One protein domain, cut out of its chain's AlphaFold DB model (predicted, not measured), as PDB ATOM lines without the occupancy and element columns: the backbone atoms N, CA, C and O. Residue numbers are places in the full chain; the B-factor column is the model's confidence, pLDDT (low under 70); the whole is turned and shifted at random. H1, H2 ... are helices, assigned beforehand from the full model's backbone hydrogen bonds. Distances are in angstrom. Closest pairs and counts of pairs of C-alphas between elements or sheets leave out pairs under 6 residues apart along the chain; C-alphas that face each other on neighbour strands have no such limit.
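This is residues 121 to 193 of the 195 residues of a protein of Flavobacteriaceae bacterium M625 (UniProt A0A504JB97). A loose model in two parts: H2 and H3 run in roughly opposite directions with a gap between them, and H1 is set off at the far end of a long link that loops back on itself beside H2. Residues 121 to 127 and 129 to 135, most of them in H1, stick out from the rest. The printed part has 73 residues with three named helices, in the order H1, H2, H3, and no named strand; the class is all helix. It is loose, with a radius of gyration of the C-alphas of 15.2 A, and elongated, spanning 43 by 26 by 22 A.

H1, residues 121 to 133, is apart from H2, residues 155 to 167, with no C-alpha of the one within 8 A of the other. By the same measure H1 is apart from H3, residues 177 to 191, and H2 is apart from H3. In H1 every O i to N i+4 pair is within hydrogen-bond range; in H2 it is 7 of 9 and in H3 10 of 11.

H1 begins at C-alpha 121, at (106.395, 111.679, 66.318), and is 18.4 A long from first to last C-alpha. H2 begins at C-alpha 155, at (124.700, 93.698, 79.233), and measures 18.8 A. H3, the longest helix with 15 residues, measures 22.3 A and ends at C-alpha 191, at (121.691, 91.893, 64.534).

The two C-alphas farthest apart, those of Glu 133 and Asn 169, are 44.0 A from each other. Without the stretches that stand free, the body spans 37 by 24 by 19 A. The link from H1 to H2, residues 134 to 154, is long; the link from H2 to H3, with 9 residues, is short. The printed part has no cut. Its mean pLDDT is 76.4, and residues 121 to 140 and residue 193 are under 70.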
ATOM      1  N   THR A 121     105.688 112.856  66.844       57.88
ATOM      2  CA  THR A 121     106.395 111.679  66.318       57.88
ATOM      3  C   THR A 121     107.088 111.962  64.981       57.88
ATOM      4  O   THR A 121     108.236 111.566  64.794       57.88
ATOM      5  N   LEU A 122     106.450 112.719  64.080       52.44
ATOM      6  CA  LEU A 122     107.014 113.069  62.771       52.44
ATOM      7  C   LEU A 122     108.172 114.069  62.907       52.44
ATOM      8  O   LEU A 122     109.182 113.965  62.216       52.44
ATOM      9  N   LYS A 123     108.071 114.994  63.869       57.75
ATOM     10  CA  LYS A 123     109.140 115.956  64.181       57.75
ATOM     11  C   LYS A 123     110.398 115.254  64.714       57.75
ATOM     12  O   LYS A 123     111.509 115.620  64.335       57.75
ATOM     13  N   LYS A 124     110.219 114.216  65.541       59.88
ATOM     14  CA  LYS A 124     111.308 113.343  66.018       59.88
ATOM     15  C   LYS A 124     111.905 112.508  64.883       59.88
ATOM     16  O   LYS A 124     113.124 112.431  64.788       59.88
ATOM     17  N   ALA A 125     111.074 111.962  63.996       63.62
ATOM     18  CA  ALA A 125     111.534 111.184  62.845       63.62
ATOM     19  C   ALA A 125     112.419 112.012  61.896       63.62
ATOM     20  O   ALA A 125     113.488 111.554  61.510       63.62
ATOM     21  N   ILE A 126     112.043 113.262  61.602       61.91
ATOM     22  CA  ILE A 126     112.857 114.178  60.780       61.91
ATOM     23  C   ILE A 126     114.205 114.482  61.453       61.91
ATOM     24  O   ILE A 126     115.234 114.565  60.787       61.91
ATOM     25  N   HIS A 127     114.220 114.644  62.776       60.66
ATOM     26  CA  HIS A 127     115.451 114.926  63.513       60.66
ATOM     27  C   HIS A 127     116.411 113.727  63.534       60.66
ATOM     28  O   HIS A 127     117.623 113.915  63.433       60.66
ATOM     29  N   ILE A 128     115.867 112.512  63.639       64.38
ATOM     30  CA  ILE A 128     116.624 111.258  63.558       64.38
ATOM     31  C   ILE A 128     117.152 111.060  62.134       64.38
ATOM     32  O   ILE A 128     118.335 110.783  61.964       64.38
ATOM     33  N   GLN A 129     116.325 111.310  61.116       62.72
ATOM     34  CA  GLN A 129     116.725 111.228  59.710       62.72
ATOM     35  C   GLN A 129     117.909 112.154  59.400       62.72
ATOM     36  O   GLN A 129     118.886 111.726  58.795       62.72
ATOM     37  N   HIS A 130     117.865 113.407  59.862       61.00
ATOM     38  CA  HIS A 130     118.970 114.348  59.668       61.00
ATOM     39  C   HIS A 130     120.243 113.957  60.429       61.00
ATOM     40  O   HIS A 130     121.339 114.230  59.951       61.00
ATOM     41  N   ALA A 131     120.120 113.330  61.601       60.06
ATOM     42  CA  ALA A 131     121.275 112.842  62.347       60.06
ATOM     43  C   ALA A 131     121.932 111.638  61.647       60.06
ATOM     44  O   ALA A 131     123.157 111.577  61.567       60.06
ATOM     45  N   ILE A 132     121.131 110.753  61.046       62.78
ATOM     46  CA  ILE A 132     121.620 109.648  60.208       62.78
ATOM     47  C   ILE A 132     122.302 110.191  58.939       62.78
ATOM     48  O   ILE A 132     123.417 109.781  58.628       62.78
ATOM     49  N   GLU A 133     121.698 111.169  58.247       58.66
ATOM     50  CA  GLU A 133     122.309 111.841  57.081       58.66
ATOM     51  C   GLU A 133     123.623 112.568  57.432       58.66
ATOM     52  O   GLU A 133     124.512 112.676  56.591       58.66
ATOM     53  N   ALA A 134     123.769 113.044  58.673       58.53
ATOM     54  CA  ALA A 134     124.984 113.687  59.180       58.53
ATOM     55  C   ALA A 134     126.067 112.695  59.653       58.53
ATOM     56  O   ALA A 134     127.072 113.120  60.223       58.53
ATOM     57  N   GLY A 135     125.877 111.388  59.438       47.78
ATOM     58  CA  GLY A 135     126.844 110.354  59.813       47.78
ATOM     59  C   GLY A 135     126.869 110.027  61.309       47.78
ATOM     60  O   GLY A 135     127.807 109.384  61.777       47.78
ATOM     61  N   ILE A 136     125.855 110.450  62.073       54.66
ATOM     62  CA  ILE A 136     125.713 110.073  63.481       54.66
ATOM     63  C   ILE A 136     125.157 108.650  63.519       54.66
ATOM     64  O   ILE A 136     123.964 108.420  63.309       54.66
ATOM     65  N   HIS A 137     126.038 107.687  63.776       50.75
ATOM     66  CA  HIS A 137     125.637 106.311  64.023       50.75
ATOM     67  C   HIS A 137     125.002 106.219  65.414       50.75
ATOM     68  O   HIS A 137     125.658 106.453  66.428       50.75
ATOM     69  N   PHE A 138     123.706 105.916  65.468       57.66
ATOM     70  CA  PHE A 138     123.022 105.669  66.731       57.66
ATOM     71  C   PHE A 138     123.290 104.233  67.166       57.66
ATOM     72  O   PHE A 138     122.752 103.295  66.581       57.66
ATOM     73  N   GLU A 139     124.085 104.064  68.219       59.31
ATOM     74  CA  GLU A 139     124.212 102.770  68.881       59.31
ATOM     75  C   GLU A 139     122.858 102.404  69.496       59.31
ATOM     76  O   GLU A 139     122.290 103.126  70.325       59.31
ATOM     77  N   ALA A 140     122.284 101.290  69.050       64.88
ATOM     78  CA  ALA A 140     121.071 100.772  69.652       64.88
ATOM     79  C   ALA A 140     121.367 100.349  71.100       64.88
ATOM     80  O   ALA A 140     122.401  99.752  71.385       64.88
ATOM     81  N   HIS A 141     120.443 100.648  72.016       81.56
ATOM     82  CA  HIS A 141     120.532 100.271  73.430       81.56
ATOM     83  C   HIS A 141     119.498  99.164  73.736       81.56
ATOM     84  O   HIS A 141     118.381  99.464  74.184       81.56
ATOM     85  N   PRO A 142     119.785  97.887  73.404       80.69
ATOM     86  CA  PRO A 142     118.815  96.795  73.515       80.69
ATOM     87  C   PRO A 142     118.510  96.355  74.945       80.69
ATOM     88  O   PRO A 142     117.467  95.740  75.157       80.69
ATOM     89  N   PHE A 143     119.387  96.660  75.900       86.88
ATOM     90  CA  PHE A 143     119.338  96.153  77.271       86.88
ATOM     91  C   PHE A 143     118.623  97.152  78.198       86.88
ATOM     92  O   PHE A 143     119.085  98.276  78.310       86.88
ATOM     93  N   GLU A 144     117.509  96.805  78.856       87.69
ATOM     94  CA  GLU A 144     116.544  97.805  79.397       87.69
ATOM     95  C   GLU A 144     116.408  98.040  80.935       87.69
ATOM     96  O   GLU A 144     115.613  98.856  81.296       87.69
ATOM     97  N   CYS A 145     117.090  97.457  81.913       89.50
ATOM     98  CA  CYS A 145     116.701  97.515  83.352       89.50
ATOM     99  C   CYS A 145     115.186  97.336  83.714       89.50
ATOM    100  O   CYS A 145     114.373  98.252  83.568       89.50
ATOM    101  N   PRO A 146     114.795  96.211  84.342       86.12
ATOM    102  CA  PRO A 146     113.394  95.933  84.672       86.12
ATOM    103  C   PRO A 146     112.812  96.836  85.774       86.12
ATOM    104  O   PRO A 146     111.595  96.954  85.864       86.12
ATOM    105  N   GLU A 147     113.653  97.469  86.601       83.88
ATOM    106  CA  GLU A 147     113.193  98.278  87.743       83.88
ATOM    107  C   GLU A 147     112.920  99.741  87.360       83.88
ATOM    108  O   GLU A 147     111.978 100.350  87.861       83.88
ATOM    109  N   CYS A 148     113.723 100.321  86.458       88.06
ATOM    110  CA  CYS A 148     113.616 101.742  86.095       88.06
ATOM    111  C   CYS A 148     113.441 102.023  84.591       88.06
ATOM    112  O   CYS A 148     113.295 103.185  84.207       88.06
ATOM    113  N   GLY A 149     113.477 101.000  83.728       83.31
ATOM    114  CA  GLY A 149     113.296 101.131  82.274       83.31
ATOM    115  C   GLY A 149     114.448 101.827  81.540       83.31
ATOM    116  O   GLY A 149     114.304 102.254  80.390       83.31
ATOM    117  N   LYS A 150     115.599 102.009  82.200       84.12
ATOM    118  CA  LYS A 150     116.768 102.668  81.611       84.12
ATOM    119  C   LYS A 150     117.492 101.734  80.642       84.12
ATOM    120  O   LYS A 150     117.825 100.607  80.985       84.12
ATOM    121  N   ARG A 151     117.800 102.231  79.440       86.75
ATOM    122  CA  ARG A 151     118.408 101.435  78.364       86.75
ATOM    123  C   ARG A 151     119.931 101.585  78.298       86.75
ATOM    124  O   ARG A 151     120.458 102.674  78.511       86.75
ATOM    125  N   PHE A 152     120.609 100.498  77.955       85.56
ATOM    126  CA  PHE A 152     122.059 100.336  77.908       85.56
ATOM    127  C   PHE A 152     122.485  99.675  76.592       85.56
ATOM    128  O   PHE A 152     121.734  98.884  76.010       85.56
ATOM    129  N   ALA A 153     123.690 100.009  76.127       83.44
ATOM    130  CA  ALA A 153     124.276  99.453  74.905       83.44
ATOM    131  C   ALA A 153     124.804  98.018  75.107       83.44
ATOM    132  O   ALA A 153     124.841  97.231  74.168       83.44
ATOM    133  N   ASP A 154     125.153  97.662  76.347       83.62
ATOM    134  CA  ASP A 154     125.798  96.401  76.723       83.62
ATOM    135  C   ASP A 154     125.162  95.813  78.001       83.62
ATOM    136  O   ASP A 154     124.799  96.537  78.934       83.62
ATOM    137  N   ASN A 155     125.082  94.480  78.060       86.31
ATOM    138  CA  ASN A 155     124.700  93.698  79.233       86.31
ATOM    139  C   ASN A 155     125.608  93.990  80.455       86.31
ATOM    140  O   ASN A 155     125.113  94.118  81.574       86.31
ATOM    141  N   LYS A 156     126.921  94.214  80.286       88.69
ATOM    142  CA  LYS A 156     127.817  94.568  81.409       88.69
ATOM    143  C   LYS A 156     127.436  95.899  82.056       88.69
ATOM    144  O   LYS A 156     127.432  95.998  83.283       88.69
ATOM    145  N   GLN A 157     127.106  96.912  81.252       89.00
ATOM    146  CA  GLN A 157     126.688  98.228  81.755       89.00
ATOM    147  C   GLN A 157     125.375  98.130  82.530       89.00
ATOM    148  O   GLN A 157     125.237  98.695  83.616       89.00
ATOM    149  N   LEU A 158     124.439  97.355  81.992       89.88
ATOM    150  CA  LEU A 158     123.186  97.036  82.646       89.88
ATOM    151  C   LEU A 158     123.403  96.314  83.989       89.88
ATOM    152  O   LEU A 158     122.836  96.727  85.000       89.88
ATOM    153  N   ASN A 159     124.237  95.275  84.034       88.31
ATOM    154  CA  ASN A 159     124.514  94.533  85.269       88.31
ATOM    155  C   ASN A 159     125.178  95.417  86.329       88.31
ATOM    156  O   ASN A 159     124.827  95.352  87.511       88.31
ATOM    157  N   GLY A 160     126.092  96.293  85.901       90.94
ATOM    158  CA  GLY A 160     126.668  97.327  86.758       90.94
ATOM    159  C   GLY A 160     125.597  98.258  87.326       90.94
ATOM    160  O   GLY A 160     125.594  98.537  88.523       90.94
ATOM    161  N   HIS A 161     124.636  98.678  86.506       90.25
ATOM    162  CA  HIS A 161     123.518  99.505  86.949       90.25
ATOM    163  C   HIS A 161     122.577  98.780  87.930       90.25
ATOM    164  O   HIS A 161     122.210  99.357  88.953       90.25
ATOM    165  N   ILE A 162     122.253  97.505  87.703       87.31
ATOM    166  CA  ILE A 162     121.400  96.709  88.608       87.31
ATOM    167  C   ILE A 162     122.036  96.546  89.993       87.31
ATOM    168  O   ILE A 162     121.329  96.482  91.003       87.31
ATOM    169  N   SER A 163     123.369  96.540  90.079       88.81
ATOM    170  CA  SER A 163     124.061  96.523  91.373       88.81
ATOM    171  C   SER A 163     123.702  97.723  92.266       88.81
ATOM    172  O   SER A 163     123.756  97.608  93.489       88.81
ATOM    173  N   VAL A 164     123.281  98.850  91.675       89.50
ATOM    174  CA  VAL A 164     122.810 100.033  92.410       89.50
ATOM    175  C   VAL A 164     121.431  99.779  93.020       89.50
ATOM    176  O   VAL A 164     121.272  99.987  94.220       89.50
ATOM    177  N   HIS A 165     120.482  99.217  92.263       87.06
ATOM    178  CA  HIS A 165     119.164  98.830  92.793       87.06
ATOM    179  C   HIS A 165     119.272  97.786  93.911       87.06
ATOM    180  O   HIS A 165     118.551  97.860  94.906       87.06
ATOM    181  N   LYS A 166     120.232  96.854  93.807       83.31
ATOM    182  CA  LYS A 166     120.541  95.901  94.889       83.31
ATOM    183  C   LYS A 166     120.990  96.605  96.170       83.31
ATOM    184  O   LYS A 166     120.574  96.210  97.251       83.31
ATOM    185  N   LYS A 167     121.809  97.656  96.064       86.12
ATOM    186  CA  LYS A 167     122.252  98.456  97.221       86.12
ATOM    187  C   LYS A 167     121.137  99.321  97.811       86.12
ATOM    188  O   LYS A 167     121.190  99.636  98.993       86.12
ATOM    189  N   GLN A 168     120.154  99.706  97.000       86.00
ATOM    190  CA  GLN A 168     119.009 100.521  97.414       86.00
ATOM    191  C   GLN A 168     117.817  99.687  97.917       86.00
ATOM    192  O   GLN A 168     116.787 100.260  98.251       86.00
ATOM    193  N   ASN A 169     117.947  98.353  98.012       79.06
ATOM    194  CA  ASN A 169     116.854  97.423  98.345       79.06
ATOM    195  C   ASN A 169     115.632  97.524  97.410       79.06
ATOM    196  O   ASN A 169     114.524  97.141  97.773       79.06
ATOM    197  N   GLU A 170     115.837  97.997  96.184       77.75
ATOM    198  CA  GLU A 170     114.795  98.096  95.154       77.75
ATOM    199  C   GLU A 170     114.758  96.857  94.249       77.75
ATOM    200  O   GLU A 170     113.884  96.726  93.403       77.75
ATOM    201  N   TRP A 171     115.718  95.942  94.412       76.50
ATOM    202  CA  TRP A 171     115.887  94.783  93.546       76.50
ATOM    203  C   TRP A 171     114.897  93.658  93.861       76.50
ATOM    204  O   TRP A 171     114.898  93.121  94.975       76.50
ATOM    205  N   LYS A 172     114.118  93.240  92.854       78.62
ATOM    206  CA  LYS A 172     113.194  92.104  92.951       78.62
ATOM    207  C   LYS A 172     113.667  90.925  92.085       78.62
ATOM    208  O   LYS A 172     113.671  91.030  90.857       78.62
ATOM    209  N   PRO A 173     114.029  89.768  92.678       73.44
ATOM    210  CA  PRO A 173     114.538  88.613  91.929       73.44
ATOM    211  C   PRO A 173     113.540  88.051  90.905       73.44
ATOM    212  O   PRO A 173     113.945  87.542  89.862       73.44
ATOM    213  N   GLU A 174     112.241  88.178  91.177       75.88
ATOM    214  CA  GLU A 174     111.149  87.648  90.348       75.88
ATOM    215  C   GLU A 174     111.091  88.277  88.948       75.88
ATOM    216  O   GLU A 174     110.659  87.640  87.989       75.88
ATOM    217  N   HIS A 175     111.560  89.518  88.806       71.69
ATOM    218  CA  HIS A 175     111.479  90.264  87.553       71.69
ATOM    219  C   HIS A 175     112.674  90.029  86.618       71.69
ATOM    220  O   HIS A 175     112.636  90.467  85.473       71.69
ATOM    221  N   TYR A 176     113.734  89.349  87.071       72.12
ATOM    222  CA  TYR A 176     115.004  89.303  86.339       72.12
ATOM    223  C   TYR A 176     115.105  88.143  85.332       72.12
ATOM    224  O   TYR A 176     115.529  88.358  84.198       72.12
ATOM    225  N   GLY A 177     114.670  86.930  85.703       71.56
ATOM    226  CA  GLY A 177     114.870  85.723  84.881       71.56
ATOM    227  C   GLY A 177     114.219  85.800  83.494       71.56
ATOM    228  O   GLY A 177     114.885  85.637  82.477       71.56
ATOM    229  N   ASN A 178     112.932  86.154  83.439       78.25
ATOM    230  CA  ASN A 178     112.206  86.308  82.169       78.25
ATOM    231  C   ASN A 178     112.684  87.518  81.354       78.25
ATOM    232  O   ASN A 178     112.480  87.592  80.142       78.25
ATOM    233  N   TRP A 179     113.276  88.503  82.021       82.88
ATOM    234  CA  TRP A 179     113.644  89.777  81.428       82.88
ATOM    235  C   TRP A 179     115.013  89.726  80.736       82.88
ATOM    236  O   TRP A 179     115.192  90.328  79.674       82.88
ATOM    237  N   GLU A 180     115.957  88.947  81.265       83.75
ATOM    238  CA  GLU A 180     117.246  88.702  80.612       83.75
ATOM    239  C   GLU A 180     117.058  88.083  79.215       83.75
ATOM    240  O   GLU A 180     117.608  88.589  78.232       83.75
ATOM    241  N   GLU A 181     116.163  87.097  79.088       84.06
ATOM    242  CA  GLU A 181     115.778  86.529  77.790       84.06
ATOM    243  C   GLU A 181     115.156  87.566  76.844       84.06
ATOM    244  O   GLU A 181     115.392  87.534  75.633       84.06
ATOM    245  N   GLN A 182     114.358  88.503  77.367       87.19
ATOM    246  CA  GLN A 182     113.739  89.553  76.555       87.19
ATOM    247  C   GLN A 182     114.775  90.522  75.987       87.19
ATOM    248  O   GLN A 182     114.671  90.885  74.813       87.19
ATOM    249  N   ASN A 183     115.789  90.923  76.759       88.06
ATOM    250  CA  ASN A 183     116.866  91.749  76.202       88.06
ATOM    251  C   ASN A 183     117.694  90.982  75.181       88.06
ATOM    252  O   ASN A 183     118.077  91.557  74.165       88.06
ATOM    253  N   GLN A 184     117.927  89.689  75.414       86.38
ATOM    254  CA  GLN A 184     118.674  88.864  74.472       86.38
ATOM    255  C   GLN A 184     117.935  88.739  73.135       86.38
ATOM    256  O   GLN A 184     118.545  88.882  72.076       86.38
ATOM    257  N   LYS A 185     116.603  88.592  73.169       87.81
ATOM    258  CA  LYS A 185     115.743  88.647  71.973       87.81
ATOM    259  C   LYS A 185     115.804  90.016  71.282       87.81
ATOM    260  O   LYS A 185     115.888  90.072  70.057       87.81
ATOM    261  N   ARG A 186     115.801  91.124  72.039       84.19
ATOM    262  CA  ARG A 186     115.965  92.486  71.482       84.19
ATOM    263  C   ARG A 186     117.324  92.656  70.803       84.19
ATOM    264  O   ARG A 186     117.378  93.244  69.729       84.19
ATOM    265  N   TYR A 187     118.390  92.128  71.400       83.75
ATOM    266  CA  TYR A 187     119.740  92.159  70.841       83.75
ATOM    267  C   TYR A 187     119.843  91.343  69.545       83.75
ATOM    268  O   TYR A 187     120.314  91.865  68.541       83.75
ATOM    269  N   GLN A 188     119.321  90.112  69.522       85.25
ATOM    270  CA  GLN A 188     119.313  89.282  68.308       85.25
ATOM    271  C   GLN A 188     118.551  89.948  67.157       85.25
ATOM    272  O   GLN A 188     119.069  90.048  66.050       85.25
ATOM    273  N   LYS A 189     117.378  90.523  67.440       83.69
ATOM    274  CA  LYS A 189     116.581  91.239  66.437       83.69
ATOM    275  C   LYS A 189     117.310  92.446  65.827       83.69
ATOM    276  O   LYS A 189     117.079  92.782  64.669       83.69
ATOM    277  N   LEU A 190     118.181  93.111  66.591       76.31
ATOM    278  CA  LEU A 190     119.013  94.198  66.064       76.31
ATOM    279  C   LEU A 190     120.094  93.680  65.114       76.31
ATOM    280  O   LEU A 190     120.347  94.325  64.103       76.31
ATOM    281  N   LEU A 191     120.695  92.525  65.408       74.56
ATOM    282  CA  LEU A 191     121.691  91.893  64.534       74.56
ATOM    283  C   LEU A 191     121.076  91.367  63.227       74.56
ATOM    284  O   LEU A 191     121.753  91.316  62.208       74.56
ATOM    285  N   GLU A 192     119.795  90.998  63.256       74.31
ATOM    286  CA  GLU A 192     119.027  90.545  62.089       74.31
ATOM    287  C   GLU A 192     118.504  91.696  61.213       74.31
ATOM    288  O   GLU A 192     117.997  91.456  60.116       74.31
ATOM    289  N   THR A 193     118.588  92.950  61.675       62.94
ATOM    290  CA  THR A 193     118.123  94.101  60.891       62.94
ATOM    291  C   THR A 193     119.154  94.408  59.793       62.94
ATOM    292  O   THR A 193     120.314  94.645  60.131       62.94
TER     293      THR A 193